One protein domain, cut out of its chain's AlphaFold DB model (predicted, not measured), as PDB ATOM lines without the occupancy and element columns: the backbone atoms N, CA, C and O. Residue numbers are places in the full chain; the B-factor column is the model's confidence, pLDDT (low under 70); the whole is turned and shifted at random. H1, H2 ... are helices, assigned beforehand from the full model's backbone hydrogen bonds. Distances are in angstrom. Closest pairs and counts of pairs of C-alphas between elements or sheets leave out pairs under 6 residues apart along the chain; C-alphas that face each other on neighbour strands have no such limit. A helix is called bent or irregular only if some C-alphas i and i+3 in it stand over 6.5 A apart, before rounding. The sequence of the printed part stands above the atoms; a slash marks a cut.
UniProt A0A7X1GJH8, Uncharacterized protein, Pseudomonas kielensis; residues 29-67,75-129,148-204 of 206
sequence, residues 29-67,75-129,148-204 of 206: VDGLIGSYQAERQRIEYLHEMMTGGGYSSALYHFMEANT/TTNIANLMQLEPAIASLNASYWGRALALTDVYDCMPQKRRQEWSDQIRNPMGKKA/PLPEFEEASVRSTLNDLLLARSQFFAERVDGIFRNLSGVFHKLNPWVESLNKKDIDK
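AT A GLANCE: This is residues 29 to 67, 75 to 129 and 148 to 204 of the 206 residues of an uncharacterized protein of Pseudomonas kielensis (UniProt A0A7X1GJH8). A long bent helix, H8, leaves one end of a loose helical body, and residues 180 to 204 stick out from it as a free arm. In the body H4 lies between H1 and H6, H7 leads to the root of H8, and the small helices H2 and H3 sit at the end far from the arm. The printed part has 151 residues with eight named helices, H1 to H8 in chain order, and no named strand: the class is all helix. It is extended, with a radius of gyration of the C-alphas of 25.5 A, and spans 91 by 40 by 27 A, the arm making much of that length.

IN THESE COORDINATES: Find C-alpha 168 at (-40.785, -20.048, -51.656), where H8 begins; by its hydrogen bonds it was assigned as one helix, residues 168 to 202, but it is bent, with C-alphas 189 and 192 6.7 A apart. Its arm H8a, residues 168 to 189, is 32.1 A long, and H8b, residues 192 to 202, ends at C-alpha 202, (-39.434, 27.480, -34.853). Before it look for H7, residues 154 to 166, 18.1 A. Go back to C-alpha 29 at (-30.054, -34.152, -56.002) for H1, residues 29 to 51, 32.5 A. Then come H2, residues 56 to 66, H3, residues 78 to 81, H4, residues 84 to 102, 27.2 A, H5, residues 105 to 108, and H6, residues 111 to 122.

HOW THE PARTS SIT: Start at H8a, which stands to H8b at a steep tilt of 39 degrees. With residues 168 to 175 alone H8a touches H5, closest at the C-alphas of Cys 108 and Phe 172, 4.6 A. H7 and H8a meet only through their link. H1, H4 and H7 form a bundle, three helices grouped together. In it H1 and H4 touch, closest at the C-alphas of His 47 and Leu 84, 6.5 A, at a shallow tilt of 17 degrees, opposite ways. H4 and H7 are close but not clearly touching, with the C-alphas of Leu 100 and Leu 161 closest at 7.7 A. H4, with residues 93 to 97 alone, touches residues 120 to 122 of H6, the C-alphas of Ala 93 and Ile 121 closest at 4.8 A. H2 and H3 touch no helix but are near H1. In H1, H2, H4, H6, H7, H8a and H8b every O i to N i+4 pair is within hydrogen-bond range; H3 and H5 are too short for one.

THE WHOLE: The C-alphas farthest apart are those of Gly 54 and Lys 204, 91.7 A. Residues 68 to 74 and 130 to 147 are not printed; the gaps are 7.4 A between C-alphas 67 and 75 and 12.2 A between C-alphas 129 and 148. Of the links printed whole, none is long. Confidence is under 70 at residues 54, 67, 75 to 76, 186 to 191 and 193 to 204.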
ATOM      1  N   VAL A  29     -29.431 -33.554 -57.193       87.62
ATOM      2  CA  VAL A  29     -30.054 -34.152 -56.002       87.62
ATOM      3  C   VAL A  29     -29.731 -35.647 -55.944       87.62
ATOM      4  O   VAL A  29     -29.327 -36.135 -54.891       87.62
ATOM      5  N   ASP A  30     -29.802 -36.348 -57.075       90.12
ATOM      6  CA  ASP A  30     -29.408 -37.755 -57.198       90.12
ATOM      7  C   ASP A  30     -27.930 -37.971 -56.862       90.12
ATOM      8  O   ASP A  30     -27.586 -38.852 -56.073       90.12
ATOM      9  N   GLY A  31     -27.042 -37.120 -57.384       92.31
ATOM     10  CA  GLY A  31     -25.621 -37.155 -57.042       92.31
ATOM     11  C   GLY A  31     -25.362 -36.911 -55.551       92.31
ATOM     12  O   GLY A  31     -24.478 -37.543 -54.959       92.31
ATOM     13  N   LEU A  32     -26.147 -36.033 -54.920       94.38
ATOM     14  CA  LEU A  32     -26.053 -35.748 -53.490       94.38
ATOM     15  C   LEU A  32     -26.524 -36.939 -52.644       94.38
ATOM     16  O   LEU A  32     -25.842 -37.299 -51.685       94.38
ATOM     17  N   ILE A  33     -27.632 -37.582 -53.024       94.88
ATOM     18  CA  ILE A  33     -28.146 -38.797 -52.373       94.88
ATOM     19  C   ILE A  33     -27.137 -39.944 -52.514       94.88
ATOM     20  O   ILE A  33     -26.789 -40.582 -51.521       94.88
ATOM     21  N   GLY A  34     -26.594 -40.164 -53.714       96.12
ATOM     22  CA  GLY A  34     -25.576 -41.192 -53.935       96.12
ATOM     23  C   GLY A  34     -24.307 -40.951 -53.107       96.12
ATOM     24  O   GLY A  34     -23.755 -41.881 -52.517       96.12
ATOM     25  N   SER A  35     -23.875 -39.691 -52.995       96.44
ATOM     26  CA  SER A  35     -22.733 -39.312 -52.150       96.44
ATOM     27  C   SER A  35     -23.010 -39.571 -50.666       96.44
ATOM     28  O   SER A  35     -22.149 -40.122 -49.976       96.44
ATOM     29  N   TYR A  36     -24.215 -39.236 -50.193       97.81
ATOM     30  CA  TYR A  36     -24.647 -39.510 -48.824       97.81
ATOM     31  C   TYR A  36     -24.614 -41.006 -48.520       97.81
ATOM     32  O   TYR A  36     -23.993 -41.412 -47.541       97.81
ATOM     33  N   GLN A  37     -25.214 -41.834 -49.379       97.56
ATOM     34  CA  GLN A  37     -25.261 -43.284 -49.188       97.56
ATOM     35  C   GLN A  37     -23.855 -43.892 -49.147       97.56
ATOM     36  O   GLN A  37     -23.549 -44.692 -48.262       97.56
ATOM     37  N   ALA A  38     -22.969 -43.471 -50.053       97.81
ATOM     38  CA  ALA A  38     -21.587 -43.934 -50.067       97.81
ATOM     39  C   ALA A  38     -20.819 -43.528 -48.795       97.81
ATOM     40  O   ALA A  38     -20.015 -44.303 -48.278       97.81
ATOM     41  N   GLU A  39     -21.037 -42.316 -48.281       97.94
ATOM     42  CA  GLU A  39     -20.388 -41.837 -47.059       97.94
ATOM     43  C   GLU A  39     -20.965 -42.504 -45.801       97.94
ATOM     44  O   GLU A  39     -20.199 -42.931 -44.937       97.94
ATOM     45  N   ARG A  40     -22.286 -42.706 -45.745       97.81
ATOM     46  CA  ARG A  40     -22.972 -43.461 -44.688       97.81
ATOM     47  C   ARG A  40     -22.430 -44.884 -44.582       97.81
ATOM     48  O   ARG A  40     -22.023 -45.291 -43.498       97.81
ATOM     49  N   GLN A  41     -22.313 -45.594 -45.706       97.69
ATOM     50  CA  GLN A  41     -21.737 -46.943 -45.742       97.69
ATOM     51  C   GLN A  41     -20.298 -46.983 -45.212       97.69
ATOM     52  O   GLN A  41     -19.917 -47.927 -44.523       97.69
ATOM     53  N   ARG A  42     -19.478 -45.959 -45.495       97.25
ATOM     54  CA  ARG A  42     -18.111 -45.873 -44.948       97.25
ATOM     55  C   ARG A  42     -18.113 -45.683 -43.435       97.25
ATOM     56  O   ARG A  42     -17.279 -46.288 -42.766       97.25
ATOM     57  N   ILE A  43     -19.021 -44.861 -42.904       96.44
ATOM     58  CA  ILE A  43     -19.178 -44.664 -41.454       96.44
ATOM     59  C   ILE A  43     -19.611 -45.972 -40.789       96.44
ATOM     60  O   ILE A  43     -19.011 -46.368 -39.794       96.44
ATOM     61  N   GLU A  44     -20.605 -46.660 -41.350       95.62
ATOM     62  CA  GLU A  44     -21.101 -47.945 -40.842       95.62
ATOM     63  C   GLU A  44     -20.008 -49.026 -40.877       95.62
ATOM     64  O   GLU A  44     -19.781 -49.708 -39.879       95.62
ATOM     65  N   TYR A  45     -19.259 -49.127 -41.978       94.38
ATOM     66  CA  TYR A  45     -18.126 -50.048 -42.092       94.38
ATOM     67  C   TYR A  45     -17.022 -49.746 -41.069       94.38
ATOM     68  O   TYR A  45     -16.507 -50.655 -40.420       94.38
ATOM     69  N   LEU A  46     -16.665 -48.467 -40.902       92.31
ATOM     70  CA  LEU A  46     -15.679 -48.042 -39.911       92.31
ATOM     71  C   LEU A  46     -16.159 -48.345 -38.486       92.31
ATOM     72  O   LEU A  46     -15.362 -48.791 -37.666       92.31
ATOM     73  N   HIS A  47     -17.441 -48.117 -38.193       91.88
ATOM     74  CA  HIS A  47     -18.038 -48.462 -36.909       91.88
ATOM     75  C   HIS A  47     -17.876 -49.956 -36.626       91.88
ATOM     76  O   HIS A  47     -17.233 -50.302 -35.640       91.88
ATOM     77  N   GLU A  48     -18.354 -50.818 -37.526       90.06
ATOM     78  CA  GLU A  48     -18.276 -52.276 -37.378       90.06
ATOM     79  C   GLU A  48     -16.832 -52.768 -37.229       90.06
ATOM     80  O   GLU A  48     -16.524 -53.578 -36.356       90.06
ATOM     81  N   MET A  49     -15.904 -52.234 -38.028       87.25
ATOM     82  CA  MET A  49     -14.486 -52.585 -37.928       87.25
ATOM     83  C   MET A  49     -13.903 -52.243 -36.547       87.25
ATOM     84  O   MET A  49     -13.030 -52.948 -36.054       87.25
ATOM     85  N   MET A  50     -14.360 -51.164 -35.915       83.81
ATOM     86  CA  MET A  50     -13.763 -50.634 -34.686       83.81
ATOM     87  C   MET A  50     -14.440 -51.157 -33.415       83.81
ATOM     88  O   MET A  50     -13.766 -51.346 -32.401       83.81
ATOM     89  N   THR A  51     -15.754 -51.386 -33.457       81.50
ATOM     90  CA  THR A  51     -16.560 -51.888 -32.331       81.50
ATOM     91  C   THR A  51     -16.780 -53.400 -32.385       81.50
ATOM     92  O   THR A  51     -17.107 -54.001 -31.360       81.50
ATOM     93  N   GLY A  52     -16.544 -54.029 -33.540       78.44
ATOM     94  CA  GLY A  52     -16.593 -55.474 -33.724       78.44
ATOM     95  C   GLY A  52     -15.552 -56.232 -32.889       78.44
ATOM     96  O   GLY A  52     -14.583 -55.679 -32.359       78.44
ATOM     97  N   GLY A  53     -15.741 -57.548 -32.778       70.81
ATOM     98  CA  GLY A  53     -15.106 -58.396 -31.757       70.81
ATOM     99  C   GLY A  53     -13.586 -58.616 -31.830       70.81
ATOM    100  O   GLY A  53     -13.088 -59.476 -31.109       70.81
ATOM    101  N   GLY A  54     -12.838 -57.901 -32.676       69.62
ATOM    102  CA  GLY A  54     -11.415 -58.189 -32.924       69.62
ATOM    103  C   GLY A  54     -10.434 -57.036 -32.712       69.62
ATOM    104  O   GLY A  54      -9.275 -57.284 -32.382       69.62
ATOM    105  N   TYR A  55     -10.862 -55.783 -32.886       79.38
ATOM    106  CA  TYR A  55      -9.921 -54.663 -33.039       79.38
ATOM    107  C   TYR A  55      -9.916 -53.680 -31.868       79.38
ATOM    108  O   TYR A  55      -8.918 -52.987 -31.672       79.38
ATOM    109  N   SER A  56     -10.963 -53.670 -31.035       76.56
ATOM    110  CA  SER A  56     -11.080 -52.772 -29.874       76.56
ATOM    111  C   SER A  56      -9.866 -52.849 -28.937       76.56
ATOM    112  O   SER A  56      -9.318 -51.823 -28.538       76.56
ATOM    113  N   SER A  57      -9.387 -54.056 -28.617       78.00
ATOM    114  CA  SER A  57      -8.218 -54.235 -27.741       78.00
ATOM    115  C   SER A  57      -6.915 -53.753 -28.385       78.00
ATOM    116  O   SER A  57      -6.088 -53.142 -27.713       78.00
ATOM    117  N   ALA A  58      -6.734 -53.982 -29.689       84.00
ATOM    118  CA  ALA A  58      -5.571 -53.471 -30.409       84.00
ATOM    119  C   ALA A  58      -5.588 -51.935 -30.448       84.00
ATOM    120  O   ALA A  58      -4.573 -51.297 -30.169       84.00
ATOM    121  N   LEU A  59      -6.752 -51.334 -30.714       78.31
ATOM    122  CA  LEU A  59      -6.917 -49.884 -30.734       78.31
ATOM    123  C   LEU A  59      -6.690 -49.252 -29.360       78.31
ATOM    124  O   LEU A  59      -6.063 -48.199 -29.268       78.31
ATOM    125  N   TYR A  60      -7.151 -49.912 -28.296       78.62
ATOM    126  CA  TYR A  60      -6.890 -49.489 -26.925       78.62
ATOM    127  C   TYR A  60      -5.386 -49.340 -26.667       78.62
ATOM    128  O   TYR A  60      -4.956 -48.307 -26.161       78.62
ATOM    129  N   HIS A  61      -4.568 -50.307 -27.099       82.31
ATOM    130  CA  HIS A  61      -3.112 -50.199 -26.979       82.31
ATOM    131  C   HIS A  61      -2.526 -49.043 -27.798       82.31
ATOM    132  O   HIS A  61      -1.637 -48.351 -27.305       82.31
ATOM    133  N   PHE A  62      -3.031 -48.791 -29.010       82.56
ATOM    134  CA  PHE A  62      -2.617 -47.621 -29.789       82.56
ATOM    135  C   PHE A  62      -2.964 -46.309 -29.078       82.56
ATOM    136  O   PHE A  62      -2.129 -45.410 -29.024       82.56
ATOM    137  N   MET A  63      -4.167 -46.183 -28.519       78.38
ATOM    138  CA  MET A  63      -4.585 -44.967 -27.818       78.38
ATOM    139  C   MET A  63      -3.803 -44.754 -26.523       78.38
ATOM    140  O   MET A  63      -3.306 -43.653 -26.295       78.38
ATOM    141  N   GLU A  64      -3.639 -45.798 -25.712       76.44
ATOM    142  CA  GLU A  64      -2.880 -45.736 -24.459       76.44
ATOM    143  C   GLU A  64      -1.416 -45.348 -24.721       76.44
ATOM    144  O   GLU A  64      -0.882 -44.468 -24.053       76.44
ATOM    145  N   ALA A  65      -0.785 -45.922 -25.754       78.06
ATOM    146  CA  ALA A  65       0.602 -45.614 -26.109       78.06
ATOM    147  C   ALA A  65       0.807 -44.185 -26.648       78.06
ATOM    148  O   ALA A  65       1.909 -43.649 -26.550       78.06
ATOM    149  N   ASN A  66      -0.230 -43.573 -27.231       74.44
ATOM    150  CA  ASN A  66      -0.158 -42.239 -27.836       74.44
ATOM    151  C   ASN A  66      -0.785 -41.133 -26.969       74.44
ATOM    152  O   ASN A  66      -0.735 -39.958 -27.339       74.44
ATOM    153  N   THR A  67      -1.359 -41.465 -25.809       68.00
ATOM    154  CA  THR A  67      -1.875 -40.457 -24.879       68.00
ATOM    155  C   THR A  67      -0.703 -39.870 -24.090       68.00
ATOM    156  O   THR A  67      -0.106 -40.537 -23.253       68.00
ATOM    157  N   THR A  75      -8.874 -39.494 -21.830       54.91
ATOM    158  CA  THR A  75      -8.933 -40.751 -22.588       54.91
ATOM    159  C   THR A  75     -10.380 -40.984 -23.007       54.91
ATOM    160  O   THR A  75     -11.255 -41.351 -22.223       54.91
ATOM    161  N   THR A  76     -10.680 -40.652 -24.259       61.62
ATOM    162  CA  THR A  76     -12.044 -40.759 -24.741       61.62
ATOM    163  C   THR A  76     -12.279 -42.236 -24.982       61.62
ATOM    164  O   THR A  76     -11.566 -42.868 -25.757       61.62
ATOM    165  N   ASN A  77     -13.227 -42.813 -24.251       73.38
ATOM    166  CA  ASN A  77     -13.594 -44.211 -24.416       73.38
ATOM    167  C   ASN A  77     -13.999 -44.448 -25.883       73.38
ATOM    168  O   ASN A  77     -14.870 -43.745 -26.393       73.38
ATOM    169  N   ILE A  78     -13.382 -45.431 -26.547       74.69
ATOM    170  CA  ILE A  78     -13.700 -45.839 -27.928       74.69
ATOM    171  C   ILE A  78     -15.193 -46.082 -28.115       74.69
ATOM    172  O   ILE A  78     -15.750 -45.666 -29.124       74.69
ATOM    173  N   ALA A  79     -15.854 -46.673 -27.120       77.31
ATOM    174  CA  ALA A  79     -17.292 -46.909 -27.160       77.31
ATOM    175  C   ALA A  79     -18.101 -45.603 -27.253       77.31
ATOM    176  O   ALA A  79     -19.164 -45.587 -27.863       77.31
ATOM    177  N   ASN A  80     -17.596 -44.503 -26.685       81.38
ATOM    178  CA  ASN A  80     -18.223 -43.186 -26.787       81.38
ATOM    179  C   ASN A  80     -17.830 -42.456 -28.076       81.38
ATOM    180  O   ASN A  80     -18.665 -41.776 -28.661       81.38
ATOM    181  N   LEU A  81     -16.578 -42.591 -28.526       82.56
ATOM    182  CA  LEU A  81     -16.112 -41.979 -29.776       82.56
ATOM    183  C   LEU A  81     -16.789 -42.577 -31.008       82.56
ATOM    184  O   LEU A  81     -17.123 -41.855 -31.941       82.56
ATOM    185  N   MET A  82     -16.969 -43.895 -31.011       87.69
ATOM    186  CA  MET A  82     -17.436 -44.655 -32.166       87.69
ATOM    187  C   MET A  82     -18.950 -44.883 -32.141       87.69
ATOM    188  O   MET A  82     -19.420 -45.859 -32.712       87.69
ATOM    189  N   GLN A  83     -19.736 -44.028 -31.482       90.44
ATOM    190  CA  GLN A  83     -21.194 -44.164 -31.515       90.44
ATOM    191  C   GLN A  83     -21.723 -43.893 -32.929       90.44
ATOM    192  O   GLN A  83     -21.486 -42.829 -33.502       90.44
ATOM    193  N   LEU A  84     -22.457 -44.863 -33.484       94.50
ATOM    194  CA  LEU A  84     -22.947 -44.807 -34.860       94.50
ATOM    195  C   LEU A  84     -24.007 -43.715 -35.053       94.50
ATOM    196  O   LEU A  84     -23.931 -42.926 -35.992       94.50
ATOM    197  N   GLU A  85     -24.977 -43.643 -34.145       94.88
ATOM    198  CA  GLU A  85     -26.123 -42.739 -34.265       94.88
ATOM    199  C   GLU A  85     -25.716 -41.247 -34.296       94.88
ATOM    200  O   GLU A  85     -26.101 -40.560 -35.245       94.88
ATOM    201  N   PRO A  86     -24.867 -40.723 -33.383       94.12
ATOM    202  CA  PRO A  86     -24.375 -39.347 -33.483       94.12
ATOM    203  C   PRO A  86     -23.564 -39.071 -34.755       94.12
ATOM    204  O   PRO A  86     -23.615 -37.959 -35.289       94.12
ATOM    205  N   ALA A  87     -22.824 -40.065 -35.261       96.06
ATOM    206  CA  ALA A  87     -22.059 -39.928 -36.498       96.06
ATOM    207  C   ALA A  87     -22.985 -39.781 -37.717       96.06
ATOM    208  O   ALA A  87     -22.800 -38.860 -38.515       96.06
ATOM    209  N   ILE A  88     -24.024 -40.616 -37.820       97.25
ATOM    210  CA  ILE A  88     -25.051 -40.507 -38.869       97.25
ATOM    211  C   ILE A  88     -25.826 -39.191 -38.731       97.25
ATOM    212  O   ILE A  88     -26.087 -38.522 -39.728       97.25
ATOM    213  N   ALA A  89     -26.143 -38.755 -37.510       96.81
ATOM    214  CA  ALA A  89     -26.809 -37.475 -37.281       96.81
ATOM    215  C   ALA A  89     -25.960 -36.286 -37.779       96.81
ATOM    216  O   ALA A  89     -26.473 -35.379 -38.438       96.81
ATOM    217  N   SER A  90     -24.648 -36.304 -37.525       96.75
ATOM    218  CA  SER A  90     -23.707 -35.314 -38.070       96.75
ATOM    219  C   SER A  90     -23.651 -35.351 -39.605       96.75
ATOM    220  O   SER A  90     -23.670 -34.302 -40.258       96.75
ATOM    221  N   LEU A  91     -23.662 -36.552 -40.195       97.62
ATOM    222  CA  LEU A  91     -23.734 -36.731 -41.646       97.62
ATOM    223  C   LEU A  91     -25.021 -36.116 -42.219       97.62
ATOM    224  O   LEU A  91     -24.949 -35.337 -43.171       97.62
ATOM    225  N   ASN A  92     -26.176 -36.382 -41.601       97.12
ATOM    226  CA  ASN A  92     -27.461 -35.790 -41.984       97.12
ATOM    227  C   ASN A  92     -27.391 -34.256 -41.974       97.12
ATOM    228  O   ASN A  92     -27.775 -33.628 -42.955       97.12
ATOM    229  N   ALA A  93     -26.855 -33.641 -40.912       97.12
ATOM    230  CA  ALA A  93     -26.695 -32.184 -40.841       97.12
ATOM    231  C   ALA A  93     -25.856 -31.619 -41.995       97.12
ATOM    232  O   ALA A  93     -26.241 -30.623 -42.612       97.12
ATOM    233  N   SER A  94     -24.727 -32.263 -42.304       97.12
ATOM    234  CA  SER A  94     -23.839 -31.860 -43.398       97.12
ATOM    235  C   SER A  94     -24.560 -31.893 -44.750       97.12
ATOM    236  O   SER A  94     -24.509 -30.923 -45.508       97.12
ATOM    237  N   TYR A  95     -25.285 -32.977 -45.038       97.00
ATOM    238  CA  TYR A  95     -25.971 -33.154 -46.317       97.00
ATOM    239  C   TYR A  95     -27.241 -32.314 -46.447       97.00
ATOM    240  O   TYR A  95     -27.462 -31.746 -47.516       97.00
ATOM    241  N   TRP A  96     -28.010 -32.112 -45.374       95.81
ATOM    242  CA  TRP A  96     -29.108 -31.140 -45.369       95.81
ATOM    243  C   TRP A  96     -28.608 -29.716 -45.606       95.81
ATOM    244  O   TRP A  96     -29.202 -28.988 -46.395       95.81
ATOM    245  N   GLY A  97     -27.478 -29.333 -45.004       93.19
ATOM    246  CA  GLY A  97     -26.842 -28.044 -45.280       93.19
ATOM    247  C   GLY A  97     -26.480 -27.872 -46.759       93.19
ATOM    248  O   GLY A  97     -26.774 -26.831 -47.346       93.19
ATOM    249  N   ARG A  98     -25.904 -28.908 -47.386       93.88
ATOM    250  CA  ARG A  98     -25.603 -28.917 -48.829       93.88
ATOM    251  C   ARG A  98     -26.875 -28.845 -49.673       93.88
ATOM    252  O   ARG A  98     -26.938 -28.026 -50.581       93.88
ATOM    253  N   ALA A  99     -27.886 -29.653 -49.357       91.88
ATOM    254  CA  ALA A  99     -29.154 -29.693 -50.082       91.88
ATOM    255  C   ALA A  99     -29.859 -28.334 -50.066       91.88
ATOM    256  O   ALA A  99     -30.280 -27.842 -51.107       91.88
ATOM    257  N   LEU A 100     -29.925 -27.687 -48.903       89.06
ATOM    258  CA  LEU A 100     -30.514 -26.357 -48.778       89.06
ATOM    259  C   LEU A 100     -29.700 -25.297 -49.523       89.06
ATOM    260  O   LEU A 100     -30.297 -24.407 -50.117       89.06
ATOM    261  N   ALA A 101     -28.368 -25.403 -49.538       87.50
ATOM    262  CA  ALA A 101     -27.497 -24.492 -50.280       87.50
ATOM    263  C   ALA A 101     -27.589 -24.650 -51.809       87.50
ATOM    264  O   ALA A 101     -27.277 -23.707 -52.531       87.50
ATOM    265  N   LEU A 102     -28.015 -25.817 -52.311       84.88
ATOM    266  CA  LEU A 102     -28.321 -26.014 -53.734       84.88
ATOM    267  C   LEU A 102     -29.593 -25.277 -54.164       84.88
ATOM    268  O   LEU A 102     -29.801 -25.041 -55.352       84.88
ATOM    269  N   THR A 103     -30.443 -24.931 -53.203       80.69
ATOM    270  CA  THR A 103     -31.663 -24.170 -53.444       80.69
ATOM    271  C   THR A 103     -31.467 -22.700 -53.088       80.69
ATOM    272  O   THR A 103     -30.669 -22.348 -52.223       80.69
ATOM    273  N   ASP A 104     -32.271 -21.828 -53.684       80.44
ATOM    274  CA  ASP A 104     -32.367 -20.417 -53.291       80.44
ATOM    275  C   ASP A 104     -33.385 -20.183 -52.155       80.44
ATOM    276  O   ASP A 104     -33.698 -19.042 -51.797       80.44
ATOM    277  N   VAL A 105     -33.880 -21.263 -51.533       83.12
ATOM    278  CA  VAL A 105     -34.860 -21.205 -50.441       83.12
ATOM    279  C   VAL A 105     -34.312 -20.387 -49.276       83.12
ATOM    280  O   VAL A 105     -35.052 -19.611 -48.668       83.12
ATOM    281  N   TYR A 106     -33.018 -20.505 -48.954       82.94
ATOM    282  CA  TYR A 106     -32.456 -19.745 -47.840       82.94
ATOM    283  C   TYR A 106     -32.555 -18.235 -48.041       82.94
ATOM    284  O   TYR A 106     -32.759 -17.528 -47.051       82.94
ATOM    285  N   ASP A 107     -32.479 -17.737 -49.273       84.69
ATOM    286  CA  ASP A 107     -32.509 -16.304 -49.563       84.69
ATOM    287  C   ASP A 107     -33.893 -15.702 -49.328       84.69
ATOM    288  O   ASP A 107     -34.013 -14.612 -48.754       84.69
ATOM    289  N   CYS A 108     -34.947 -16.437 -49.682       84.69
ATOM    290  CA  CYS A 108     -36.322 -16.006 -49.451       84.69
ATOM    291  C   CYS A 108     -36.854 -16.364 -48.056       84.69
ATOM    292  O   CYS A 108     -37.779 -15.705 -47.594       84.69
ATOM    293  N   MET A 109     -36.285 -17.358 -47.363       89.81
ATOM    294  CA  MET A 109     -36.792 -17.846 -46.075       89.81
ATOM    295  C   MET A 109     -36.877 -16.728 -45.005       89.81
ATOM    296  O   MET A 109     -35.911 -15.967 -44.824       89.81
ATOM    297  N   PRO A 110     -37.989 -16.633 -44.244       90.06
ATOM    298  CA  PRO A 110     -38.110 -15.728 -43.104       90.06
ATOM    299  C   PRO A 110     -37.105 -16.063 -41.999       90.06
ATOM    300  O   PRO A 110     -36.743 -17.224 -41.792       90.06
ATOM    301  N   GLN A 111     -36.700 -15.054 -41.222       88.31
ATOM    302  CA  GLN A 111     -35.646 -15.198 -40.210       88.31
ATOM    303  C   GLN A 111     -35.936 -16.305 -39.186       88.31
ATOM    304  O   GLN A 111     -35.036 -17.066 -38.841       88.31
ATOM    305  N   LYS A 112     -37.186 -16.420 -38.718       89.75
ATOM    306  CA  LYS A 112     -37.580 -17.439 -37.734       89.75
ATOM    307  C   LYS A 112     -37.392 -18.856 -38.284       89.75
ATOM    308  O   LYS A 112     -36.762 -19.681 -37.636       89.75
ATOM    309  N   ARG A 113     -37.881 -19.114 -39.499       89.94
ATOM    310  CA  ARG A 113     -37.771 -20.428 -40.146       89.94
ATOM    311  C   ARG A 113     -36.317 -20.784 -40.458       89.94
ATOM    312  O   ARG A 113     -35.906 -21.924 -40.271       89.94
ATOM    313  N   ARG A 114     -35.512 -19.791 -40.851       90.81
ATOM    314  CA  ARG A 114     -34.066 -19.965 -41.048       90.81
ATOM    315  C   ARG A 114     -33.362 -20.342 -39.747       90.81
ATOM    316  O   ARG A 114     -32.490 -21.209 -39.760       90.81
ATOM    317  N   GLN A 115     -33.747 -19.713 -38.637       92.31
ATOM    318  CA  GLN A 115     -33.225 -20.039 -37.313       92.31
ATOM    319  C   GLN A 115     -33.578 -21.473 -36.907       92.31
ATOM    320  O   GLN A 115     -32.684 -22.197 -36.492       92.31
ATOM    321  N   GLU A 116     -34.826 -21.912 -37.111       92.12
ATOM    322  CA  GLU A 116     -35.253 -23.296 -36.839       92.12
ATOM    323  C   GLU A 116     -34.366 -24.315 -37.569       92.12
ATOM    324  O   GLU A 116     -33.825 -25.222 -36.943       92.12
ATOM    325  N   TRP A 117     -34.141 -24.125 -38.871       92.81
ATOM    326  CA  TRP A 117     -33.245 -24.985 -39.650       92.81
ATOM    327  C   TRP A 117     -31.795 -24.921 -39.168       92.81
ATOM    328  O   TRP A 117     -31.125 -25.947 -39.078       92.81
ATOM    329  N   SER A 118     -31.306 -23.728 -38.826       92.69
ATOM    330  CA  SER A 118     -29.939 -23.544 -38.320       92.69
ATOM    331  C   SER A 118     -29.744 -24.256 -36.978       92.69
ATOM    332  O   SER A 118     -28.702 -24.863 -36.728       92.69
ATOM    333  N   ASP A 119     -30.768 -24.229 -36.128       94.81
ATOM    334  CA  ASP A 119     -30.794 -24.906 -34.839       94.81
ATOM    335  C   ASP A 119     -30.873 -26.428 -35.004       94.81
ATOM    336  O   ASP A 119     -30.168 -27.141 -34.291       94.81
ATOM    337  N   GLN A 120     -31.652 -26.942 -35.958       94.94
ATOM    338  CA  GLN A 120     -31.697 -28.375 -36.273       94.94
ATOM    339  C   GLN A 120     -30.369 -28.881 -36.855       94.94
ATOM    340  O   GLN A 120     -29.851 -29.891 -36.395       94.94
ATOM    341  N   ILE A 121     -29.750 -28.147 -37.787       94.62
ATOM    342  CA  ILE A 121     -28.426 -28.484 -38.344       94.62
ATOM    343  C   ILE A 121     -27.351 -28.495 -37.256       94.62
ATOM    344  O   ILE A 121     -26.492 -29.373 -37.233       94.62
ATOM    345  N   ARG A 122     -27.412 -27.553 -36.310       94.94
ATOM    346  CA  ARG A 122     -26.493 -27.523 -35.167       94.94
ATOM    347  C   ARG A 122     -26.760 -28.643 -34.154       94.94
ATOM    348  O   ARG A 122     -25.855 -29.007 -33.407       94.94
ATOM    349  N   ASN A 123     -27.989 -29.148 -34.081       95.00
ATOM    350  CA  ASN A 123     -28.423 -30.159 -33.119       95.00
ATOM    351  C   ASN A 123     -29.170 -31.287 -33.854       95.00
ATOM    352  O   ASN A 123     -30.381 -31.420 -33.679       95.00
ATOM    353  N   PRO A 124     -28.478 -32.100 -34.672       94.25
ATOM    354  CA  PRO A 124     -29.134 -33.027 -35.597       94.25
ATOM    355  C   PRO A 124     -29.951 -34.125 -34.911       94.25
ATOM    356  O   PRO A 124     -30.956 -34.565 -35.455       94.25
ATOM    357  N   MET A 125     -29.573 -34.521 -33.692       94.44
ATOM    358  CA  MET A 125     -30.339 -35.462 -32.858       94.44
ATOM    359  C   MET A 125     -31.518 -34.801 -32.121       94.44
ATOM    360  O   MET A 125     -32.193 -35.432 -31.310       94.44
ATOM    361  N   GLY A 126     -31.754 -33.512 -32.360       93.38
ATOM    362  CA  GLY A 126     -32.727 -32.717 -31.636       93.38
ATOM    363  C   GLY A 126     -32.298 -32.408 -30.201       93.38
ATOM    364  O   GLY A 126     -31.227 -32.778 -29.717       93.38
ATOM    365  N   LYS A 127     -33.162 -31.680 -29.501       92.00
ATOM    366  CA  LYS A 127     -33.063 -31.417 -28.065       92.00
ATOM    367  C   LYS A 127     -34.426 -31.620 -27.438       92.00
ATOM    368  O   LYS A 127     -35.384 -30.945 -27.817       92.00
ATOM    369  N   LYS A 128     -34.507 -32.513 -26.455       87.81
ATOM    370  CA  LYS A 128     -35.715 -32.669 -25.638       87.81
ATOM    371  C   LYS A 128     -35.942 -31.392 -24.829       87.81
ATOM    372  O   LYS A 128     -34.994 -30.766 -24.357       87.81
ATOM    373  N   ALA A 129     -37.198 -30.979 -24.713       84.25
ATOM    374  CA  ALA A 129     -37.574 -29.869 -23.861       84.25
ATOM    375  C   ALA A 129     -37.298 -30.234 -22.405       84.25
ATOM    376  O   ALA A 129     -37.478 -31.382 -21.994       84.25
ATOM    377  N   PRO A 148     -35.359 -33.430 -34.046       92.94
ATOM    378  CA  PRO A 148     -34.262 -34.023 -34.798       92.94
ATOM    379  C   PRO A 148     -34.413 -33.729 -36.290       92.94
ATOM    380  O   PRO A 148     -35.528 -33.541 -36.790       92.94
ATOM    381  N   LEU A 149     -33.286 -33.694 -36.998       93.50
ATOM    382  CA  LEU A 149     -33.322 -33.644 -38.451       93.50
ATOM    383  C   LEU A 149     -33.918 -34.948 -38.994       93.50
ATOM    384  O   LEU A 149     -33.600 -36.019 -38.469       93.50
ATOM    385  N   PRO A 150     -34.733 -34.881 -40.058       92.75
ATOM    386  CA  PRO A 150     -35.138 -36.082 -40.771       92.75
ATOM    387  C   PRO A 150     -33.905 -36.797 -41.332       92.75
ATOM    388  O   PRO A 150     -32.890 -36.165 -41.649       92.75
ATOM    389  N   GLU A 151     -33.994 -38.117 -41.484       93.38
ATOM    390  CA  GLU A 151     -32.952 -38.862 -42.185       93.38
ATOM    391  C   GLU A 151     -32.788 -38.330 -43.609       93.38
ATOM    392  O   GLU A 151     -33.770 -37.975 -44.271       93.38
ATOM    393  N   PHE A 152     -31.543 -38.269 -44.085       95.69
ATOM    394  CA  PHE A 152     -31.224 -37.805 -45.433       95.69
ATOM    395  C   PHE A 152     -31.462 -38.919 -46.472       95.69
ATOM    396  O   PHE A 152     -30.598 -39.260 -47.271       95.69
ATOM    397  N   GLU A 153     -32.648 -39.518 -46.433       91.69
ATOM    398  CA  GLU A 153     -33.083 -40.534 -47.387       91.69
ATOM    399  C   GLU A 153     -33.820 -39.900 -48.560       91.69
ATOM    400  O   GLU A 153     -34.426 -38.837 -48.438       91.69
ATOM    401  N   GLU A 154     -33.811 -40.589 -49.695       90.88
ATOM    402  CA  GLU A 154     -34.369 -40.109 -50.957       90.88
ATOM    403  C   GLU A 154     -35.776 -39.506 -50.819       90.88
ATOM    404  O   GLU A 154     -36.014 -38.368 -51.231       90.88
ATOM    405  N   ALA A 155     -36.700 -40.249 -50.203       89.75
ATOM    406  CA  ALA A 155     -38.080 -39.812 -50.019       89.75
ATOM    407  C   ALA A 155     -38.167 -38.550 -49.146       89.75
ATOM    408  O   ALA A 155     -38.861 -37.595 -49.500       89.75
ATOM    409  N   SER A 156     -37.421 -38.521 -48.038       93.12
ATOM    410  CA  SER A 156     -37.369 -37.388 -47.110       93.12
ATOM    411  C   SER A 156     -36.781 -36.146 -47.776       93.12
ATOM    412  O   SER A 156     -37.340 -35.057 -47.648       93.12
ATOM    413  N   VAL A 157     -35.683 -36.306 -48.520       92.56
ATOM    414  CA  VAL A 157     -34.998 -35.232 -49.251       92.56
ATOM    415  C   VAL A 157     -35.915 -34.648 -50.313       92.56
ATOM    416  O   VAL A 157     -36.154 -33.441 -50.314       92.56
ATOM    417  N   ARG A 158     -36.482 -35.496 -51.174       90.62
ATOM    418  CA  ARG A 158     -37.370 -35.065 -52.259       90.62
ATOM    419  C   ARG A 158     -38.617 -34.372 -51.729       90.62
ATOM    420  O   ARG A 158     -38.922 -33.273 -52.182       90.62
ATOM    421  N   SER A 159     -39.287 -34.967 -50.741       91.12
ATOM    422  CA  SER A 159     -40.476 -34.373 -50.120       91.12
ATOM    423  C   SER A 159     -40.154 -33.017 -49.496       91.12
ATOM    424  O   SER A 159     -40.801 -32.025 -49.809       91.12
ATOM    425  N   THR A 160     -39.114 -32.945 -48.660       91.56
ATOM    426  CA  THR A 160     -38.796 -31.717 -47.917       91.56
ATOM    427  C   THR A 160     -38.333 -30.592 -48.838       91.56
ATOM    428  O   THR A 160     -38.735 -29.445 -48.653       91.56
ATOM    429  N   LEU A 161     -37.488 -30.889 -49.833       89.00
ATOM    430  CA  LEU A 161     -37.055 -29.881 -50.801       89.00
ATOM    431  C   LEU A 161     -38.233 -29.379 -51.637       89.00
ATOM    432  O   LEU A 161     -38.348 -28.174 -51.838       89.00
ATOM    433  N   ASN A 162     -39.131 -30.271 -52.062       88.50
ATOM    434  CA  ASN A 162     -40.342 -29.878 -52.775       88.50
ATOM    435  C   ASN A 162     -41.219 -28.941 -51.928       88.50
ATOM    436  O   ASN A 162     -41.587 -27.864 -52.393       88.50
ATOM    437  N   ASP A 163     -41.469 -29.284 -50.662       89.12
ATOM    438  CA  ASP A 163     -42.261 -28.448 -49.749       89.12
ATOM    439  C   ASP A 163     -41.641 -27.055 -49.560       89.12
ATOM    440  O   ASP A 163     -42.335 -26.035 -49.566       89.12
ATOM    441  N   LEU A 164     -40.313 -26.989 -49.424       89.06
ATOM    442  CA  LEU A 164     -39.581 -25.732 -49.284       89.06
ATOM    443  C   LEU A 164     -39.622 -24.873 -50.555       89.06
ATOM    444  O   LEU A 164     -39.726 -23.648 -50.457       89.06
ATOM    445  N   LEU A 165     -39.544 -25.499 -51.729       86.31
ATOM    446  CA  LEU A 165     -39.621 -24.820 -53.023       86.31
ATOM    447  C   LEU A 165     -41.039 -24.312 -53.310       86.31
ATOM    448  O   LEU A 165     -41.197 -23.183 -53.776       86.31
ATOM    449  N   LEU A 166     -42.071 -25.082 -52.960       87.19
ATOM    450  CA  LEU A 166     -43.469 -24.649 -53.061       87.19
ATOM    451  C   LEU A 166     -43.770 -23.475 -52.117       87.19
ATOM    452  O   LEU A 166     -44.461 -22.530 -52.496       87.19
ATOM    453  N   ALA A 167     -43.193 -23.478 -50.912       87.94
ATOM    454  CA  ALA A 167     -43.353 -22.399 -49.937       87.94
ATOM    455  C   ALA A 167     -42.550 -21.123 -50.269       87.94
ATOM    456  O   ALA A 167     -42.674 -20.111 -49.574       87.94
ATOM    457  N   ARG A 168     -41.726 -21.129 -51.326       89.19
ATOM    458  CA  ARG A 168     -40.785 -20.048 -51.656       89.19
ATOM    459  C   ARG A 168     -41.455 -18.680 -51.828       89.19
ATOM    460  O   ARG A 168     -40.940 -17.672 -51.336       89.19
ATOM    461  N   SER A 169     -42.599 -18.627 -52.512       87.00
ATOM    462  CA  SER A 169     -43.349 -17.382 -52.743       87.00
ATOM    463  C   SER A 169     -43.898 -16.801 -51.436       87.00
ATOM    464  O   SER A 169     -43.759 -15.604 -51.176       87.00
ATOM    465  N   GLN A 170     -44.441 -17.662 -50.573       88.94
ATOM    466  CA  GLN A 170     -44.921 -17.292 -49.246       88.94
ATOM    467  C   GLN A 170     -43.773 -16.793 -48.360       88.94
ATOM    468  O   GLN A 170     -43.883 -15.737 -47.739       88.94
ATOM    469  N   PHE A 171     -42.644 -17.504 -48.352       90.81
ATOM    470  CA  PHE A 171     -41.441 -17.106 -47.626       90.81
ATOM    471  C   PHE A 171     -40.955 -15.716 -48.023       90.81
ATOM    472  O   PHE A 171     -40.681 -14.884 -47.155       90.81
ATOM    473  N   PHE A 172     -40.910 -15.439 -49.328       88.44
ATOM    474  CA  PHE A 172     -40.545 -14.122 -49.824       88.44
ATOM    475  C   PHE A 172     -41.515 -13.038 -49.332       88.44
ATOM    476  O   PHE A 172     -41.067 -12.003 -48.833       88.44
ATOM    477  N   ALA A 173     -42.827 -13.285 -49.401       90.19
ATOM    478  CA  ALA A 173     -43.841 -12.336 -48.947       90.19
ATOM    479  C   ALA A 173     -43.721 -12.035 -47.441       90.19
ATOM    480  O   ALA A 173     -43.690 -10.871 -47.040       90.19
ATOM    481  N   GLU A 174     -43.574 -13.069 -46.609       90.94
ATOM    482  CA  GLU A 174     -43.409 -12.943 -45.155       90.94
ATOM    483  C   GLU A 174     -42.118 -12.210 -44.776       90.94
ATOM    484  O   GLU A 174     -42.101 -11.386 -43.858       90.94
ATOM    485  N   ARG A 175     -41.022 -12.484 -45.491       87.88
ATOM    486  CA  ARG A 175     -39.745 -11.795 -45.291       87.88
ATOM    487  C   ARG A 175     -39.877 -10.302 -45.585       87.88
ATOM    488  O   ARG A 175     -39.424  -9.482 -44.786       87.88
ATOM    489  N   VAL A 176     -40.491  -9.958 -46.715       88.50
ATOM    490  CA  VAL A 176     -40.714  -8.571 -47.135       88.50
ATOM    491  C   VAL A 176     -41.633  -7.845 -46.146       88.50
ATOM    492  O   VAL A 176     -41.277  -6.765 -45.677       88.50
ATOM    493  N   ASP A 177     -42.753  -8.454 -45.745       87.31
ATOM    494  CA  ASP A 177     -43.660  -7.895 -44.731       87.31
ATOM    495  C   ASP A 177     -42.946  -7.682 -43.385       87.31
ATOM    496  O   ASP A 177     -43.048  -6.618 -42.775       87.31
ATOM    497  N   GLY A 178     -42.118  -8.636 -42.948       86.44
ATOM    498  CA  GLY A 178     -41.293  -8.491 -41.747       86.44
ATOM    499  C   GLY A 178     -40.338  -7.290 -41.802       86.44
ATOM    500  O   GLY A 178     -40.220  -6.552 -40.819       86.44
ATOM    501  N   ILE A 179     -39.693  -7.053 -42.950       86.44
ATOM    502  CA  ILE A 179     -38.836  -5.876 -43.169       86.44
ATOM    503  C   ILE A 179     -39.668  -4.591 -43.082       86.44
ATOM    504  O   ILE A 179     -39.292  -3.674 -42.348       86.44
ATOM    505  N   PHE A 180     -40.811  -4.532 -43.772       87.56
ATOM    506  CA  PHE A 180     -41.685  -3.358 -43.756       87.56
ATOM    507  C   PHE A 180     -42.235  -3.053 -42.362       87.56
ATOM    508  O   PHE A 180     -42.211  -1.895 -41.950       87.56
ATOM    509  N   ARG A 181     -42.669  -4.065 -41.600       84.69
ATOM    510  CA  ARG A 181     -43.127  -3.901 -40.209       84.69
ATOM    511  C   ARG A 181     -42.020  -3.390 -39.290       84.69
ATOM    512  O   ARG A 181     -42.273  -2.556 -38.422       84.69
ATOM    513  N   ASN A 182     -40.792  -3.871 -39.472       85.94
ATOM    514  CA  ASN A 182     -39.665  -3.419 -38.663       85.94
ATOM    515  C   ASN A 182     -39.307  -1.956 -38.977       85.94
ATOM    516  O   ASN A 182     -39.122  -1.150 -38.065       85.94
ATOM    517  N   LEU A 183     -39.288  -1.587 -40.263       83.56
ATOM    518  CA  LEU A 183     -39.068  -0.206 -40.689       83.56
ATOM    519  C   LEU A 183     -40.202   0.723 -40.231       83.56
ATOM    520  O   LEU A 183     -39.925   1.789 -39.686       83.56
ATOM    521  N   SER A 184     -41.471   0.332 -40.379       77.31
ATOM    522  CA  SER A 184     -42.613   1.164 -39.969       77.31
ATOM    523  C   SER A 184     -42.632   1.434 -38.460       77.31
ATOM    524  O   SER A 184     -42.916   2.556 -38.037       77.31
ATOM    525  N   GLY A 185     -42.224   0.456 -37.646       71.25
ATOM    526  CA  GLY A 185     -42.016   0.643 -36.211       71.25
ATOM    527  C   GLY A 185     -40.925   1.671 -35.878       71.25
ATOM    528  O   GLY A 185     -41.060   2.413 -34.903       71.25
ATOM    529  N   VAL A 186     -39.864   1.762 -36.690       67.31
ATOM    530  CA  VAL A 186     -38.814   2.790 -36.558       67.31
ATOM    531  C   VAL A 186     -39.351   4.172 -36.942       67.31
ATOM    532  O   VAL A 186     -39.137   5.132 -36.200       67.31
ATOM    533  N   PHE A 187     -40.110   4.276 -38.037       59.34
ATOM    534  CA  PHE A 187     -40.715   5.542 -38.463       59.34
ATOM    535  C   PHE A 187     -41.698   6.102 -37.424       59.34
ATOM    536  O   PHE A 187     -41.648   7.293 -37.121       59.34
ATOM    537  N   HIS A 188     -42.523   5.257 -36.796       60.88
ATOM    538  CA  HIS A 188     -43.439   5.704 -35.740       60.88
ATOM    539  C   HIS A 188     -42.709   6.229 -34.488       60.88
ATOM    540  O   HIS A 188     -43.165   7.181 -33.864       60.88
ATOM    541  N   LYS A 189     -41.554   5.651 -34.127       64.50
ATOM    542  CA  LYS A 189     -40.757   6.089 -32.964       64.50
ATOM    543  C   LYS A 189     -39.980   7.385 -33.212       64.50
ATOM    544  O   LYS A 189     -39.728   8.125 -32.265       64.50
ATOM    545  N   LEU A 190     -39.602   7.662 -34.460       62.84
ATOM    546  CA  LEU A 190     -38.885   8.886 -34.829       62.84
ATOM    547  C   LEU A 190     -39.818  10.090 -35.007       62.84
ATOM    548  O   LEU A 190     -39.377  11.217 -34.796       62.84
ATOM    549  N   ASN A 191     -41.094   9.871 -35.337       64.69
ATOM    550  CA  ASN A 191     -42.024  10.961 -35.640       64.69
ATOM    551  C   ASN A 191     -42.209  11.959 -34.471       64.69
ATOM    552  O   ASN A 191     -42.007  13.153 -34.685       64.69
ATOM    553  N   PRO A 192     -42.442  11.522 -33.214       70.06
ATOM    554  CA  PRO A 192     -42.571  12.444 -32.082       70.06
ATOM    555  C   PRO A 192     -41.278  13.216 -31.772       70.06
ATOM    556  O   PRO A 192     -41.315  14.358 -31.317       70.06
ATOM    557  N   TRP A 193     -40.112  12.605 -32.016       62.06
ATOM    558  CA  TRP A 193     -38.813  13.238 -31.775       62.06
ATOM    559  C   TRP A 193     -38.483  14.281 -32.848       62.06
ATOM    560  O   TRP A 193     -38.093  15.399 -32.507       62.06
ATOM    561  N   VAL A 194     -38.722  13.963 -34.124       65.31
ATOM    562  CA  VAL A 194     -38.587  14.901 -35.250       65.31
ATOM    563  C   VAL A 194     -39.554  16.078 -35.097       65.31
ATOM    564  O   VAL A 194     -39.143  17.227 -35.245       65.31
ATOM    565  N   GLU A 195     -40.805  15.824 -34.704       67.19
ATOM    566  CA  GLU A 195     -41.781  16.878 -34.398       67.19
ATOM    567  C   GLU A 195     -41.314  17.774 -33.237       67.19
ATOM    568  O   GLU A 195     -41.465  18.996 -33.300       67.19
ATOM    569  N   SER A 196     -40.686  17.201 -32.202       67.50
ATOM    570  CA  SER A 196     -40.154  17.965 -31.062       67.50
ATOM    571  C   SER A 196     -38.939  18.839 -31.406       67.50
ATOM    572  O   SER A 196     -38.771  19.907 -30.815       67.50
ATOM    573  N   LEU A 197     -38.100  18.413 -32.356       65.94
ATOM    574  CA  LEU A 197     -36.967  19.200 -32.849       65.94
ATOM    575  C   LEU A 197     -37.438  20.343 -33.745       65.94
ATOM    576  O   LEU A 197     -37.035  21.483 -33.534       65.94
ATOM    577  N   ASN A 198     -38.371  20.060 -34.657       66.31
ATOM    578  CA  ASN A 198     -38.913  21.070 -35.564       66.31
ATOM    579  C   ASN A 198     -39.633  22.194 -34.789       66.31
ATOM    580  O   ASN A 198     -39.543  23.362 -35.150       66.31
ATOM    581  N   LYS A 199     -40.275  21.867 -33.656       61.50
ATOM    582  CA  LYS A 199     -40.881  22.862 -32.751       61.50
ATOM    583  C   LYS A 199     -39.846  23.765 -32.064       61.50
ATOM    584  O   LYS A 199     -40.070  24.964 -31.948       61.50
ATOM    585  N   LYS A 200     -38.701  23.212 -31.644       59.91
ATOM    586  CA  LYS A 200     -37.624  23.964 -30.968       59.91
ATOM    587  C   LYS A 200     -36.863  24.912 -31.897       59.91
ATOM    588  O   LYS A 200     -36.323  25.905 -31.411       59.91
ATOM    589  N   ASP A 201     -36.820  24.616 -33.192       58.56
ATOM    590  CA  ASP A 201     -36.184  25.478 -34.192       58.56
ATOM    591  C   ASP A 201     -37.114  26.608 -34.676       58.56
ATOM    592  O   ASP A 201     -36.636  27.673 -35.066       58.56
ATOM    593  N   ILE A 202     -38.439  26.427 -34.580       57.31
ATOM    594  CA  ILE A 202     -39.434  27.480 -34.853       57.31
ATOM    595  C   ILE A 202     -39.433  28.548 -33.744       57.31
ATOM    596  O   ILE A 202     -39.480  29.735 -34.053       57.31
ATOM    597  N   ASP A 203     -39.271  28.151 -32.477       59.12
ATOM    598  CA  ASP A 203     -39.235  29.069 -31.320       59.12
ATOM    599  C   ASP A 203     -37.898  29.834 -31.159       59.12
ATOM    600  O   ASP A 203     -37.730  30.619 -30.225       59.12
ATOM    601  N   LYS A 204     -36.923  29.615 -32.056       58.53
ATOM    602  CA  LYS A 204     -35.597  30.269 -32.049       58.53
ATOM    603  C   LYS A 204     -35.356  31.241 -33.208       58.53
ATOM    604  O   LYS A 204     -34.235  31.734 -33.353       58.53
TER     605      LYS A 204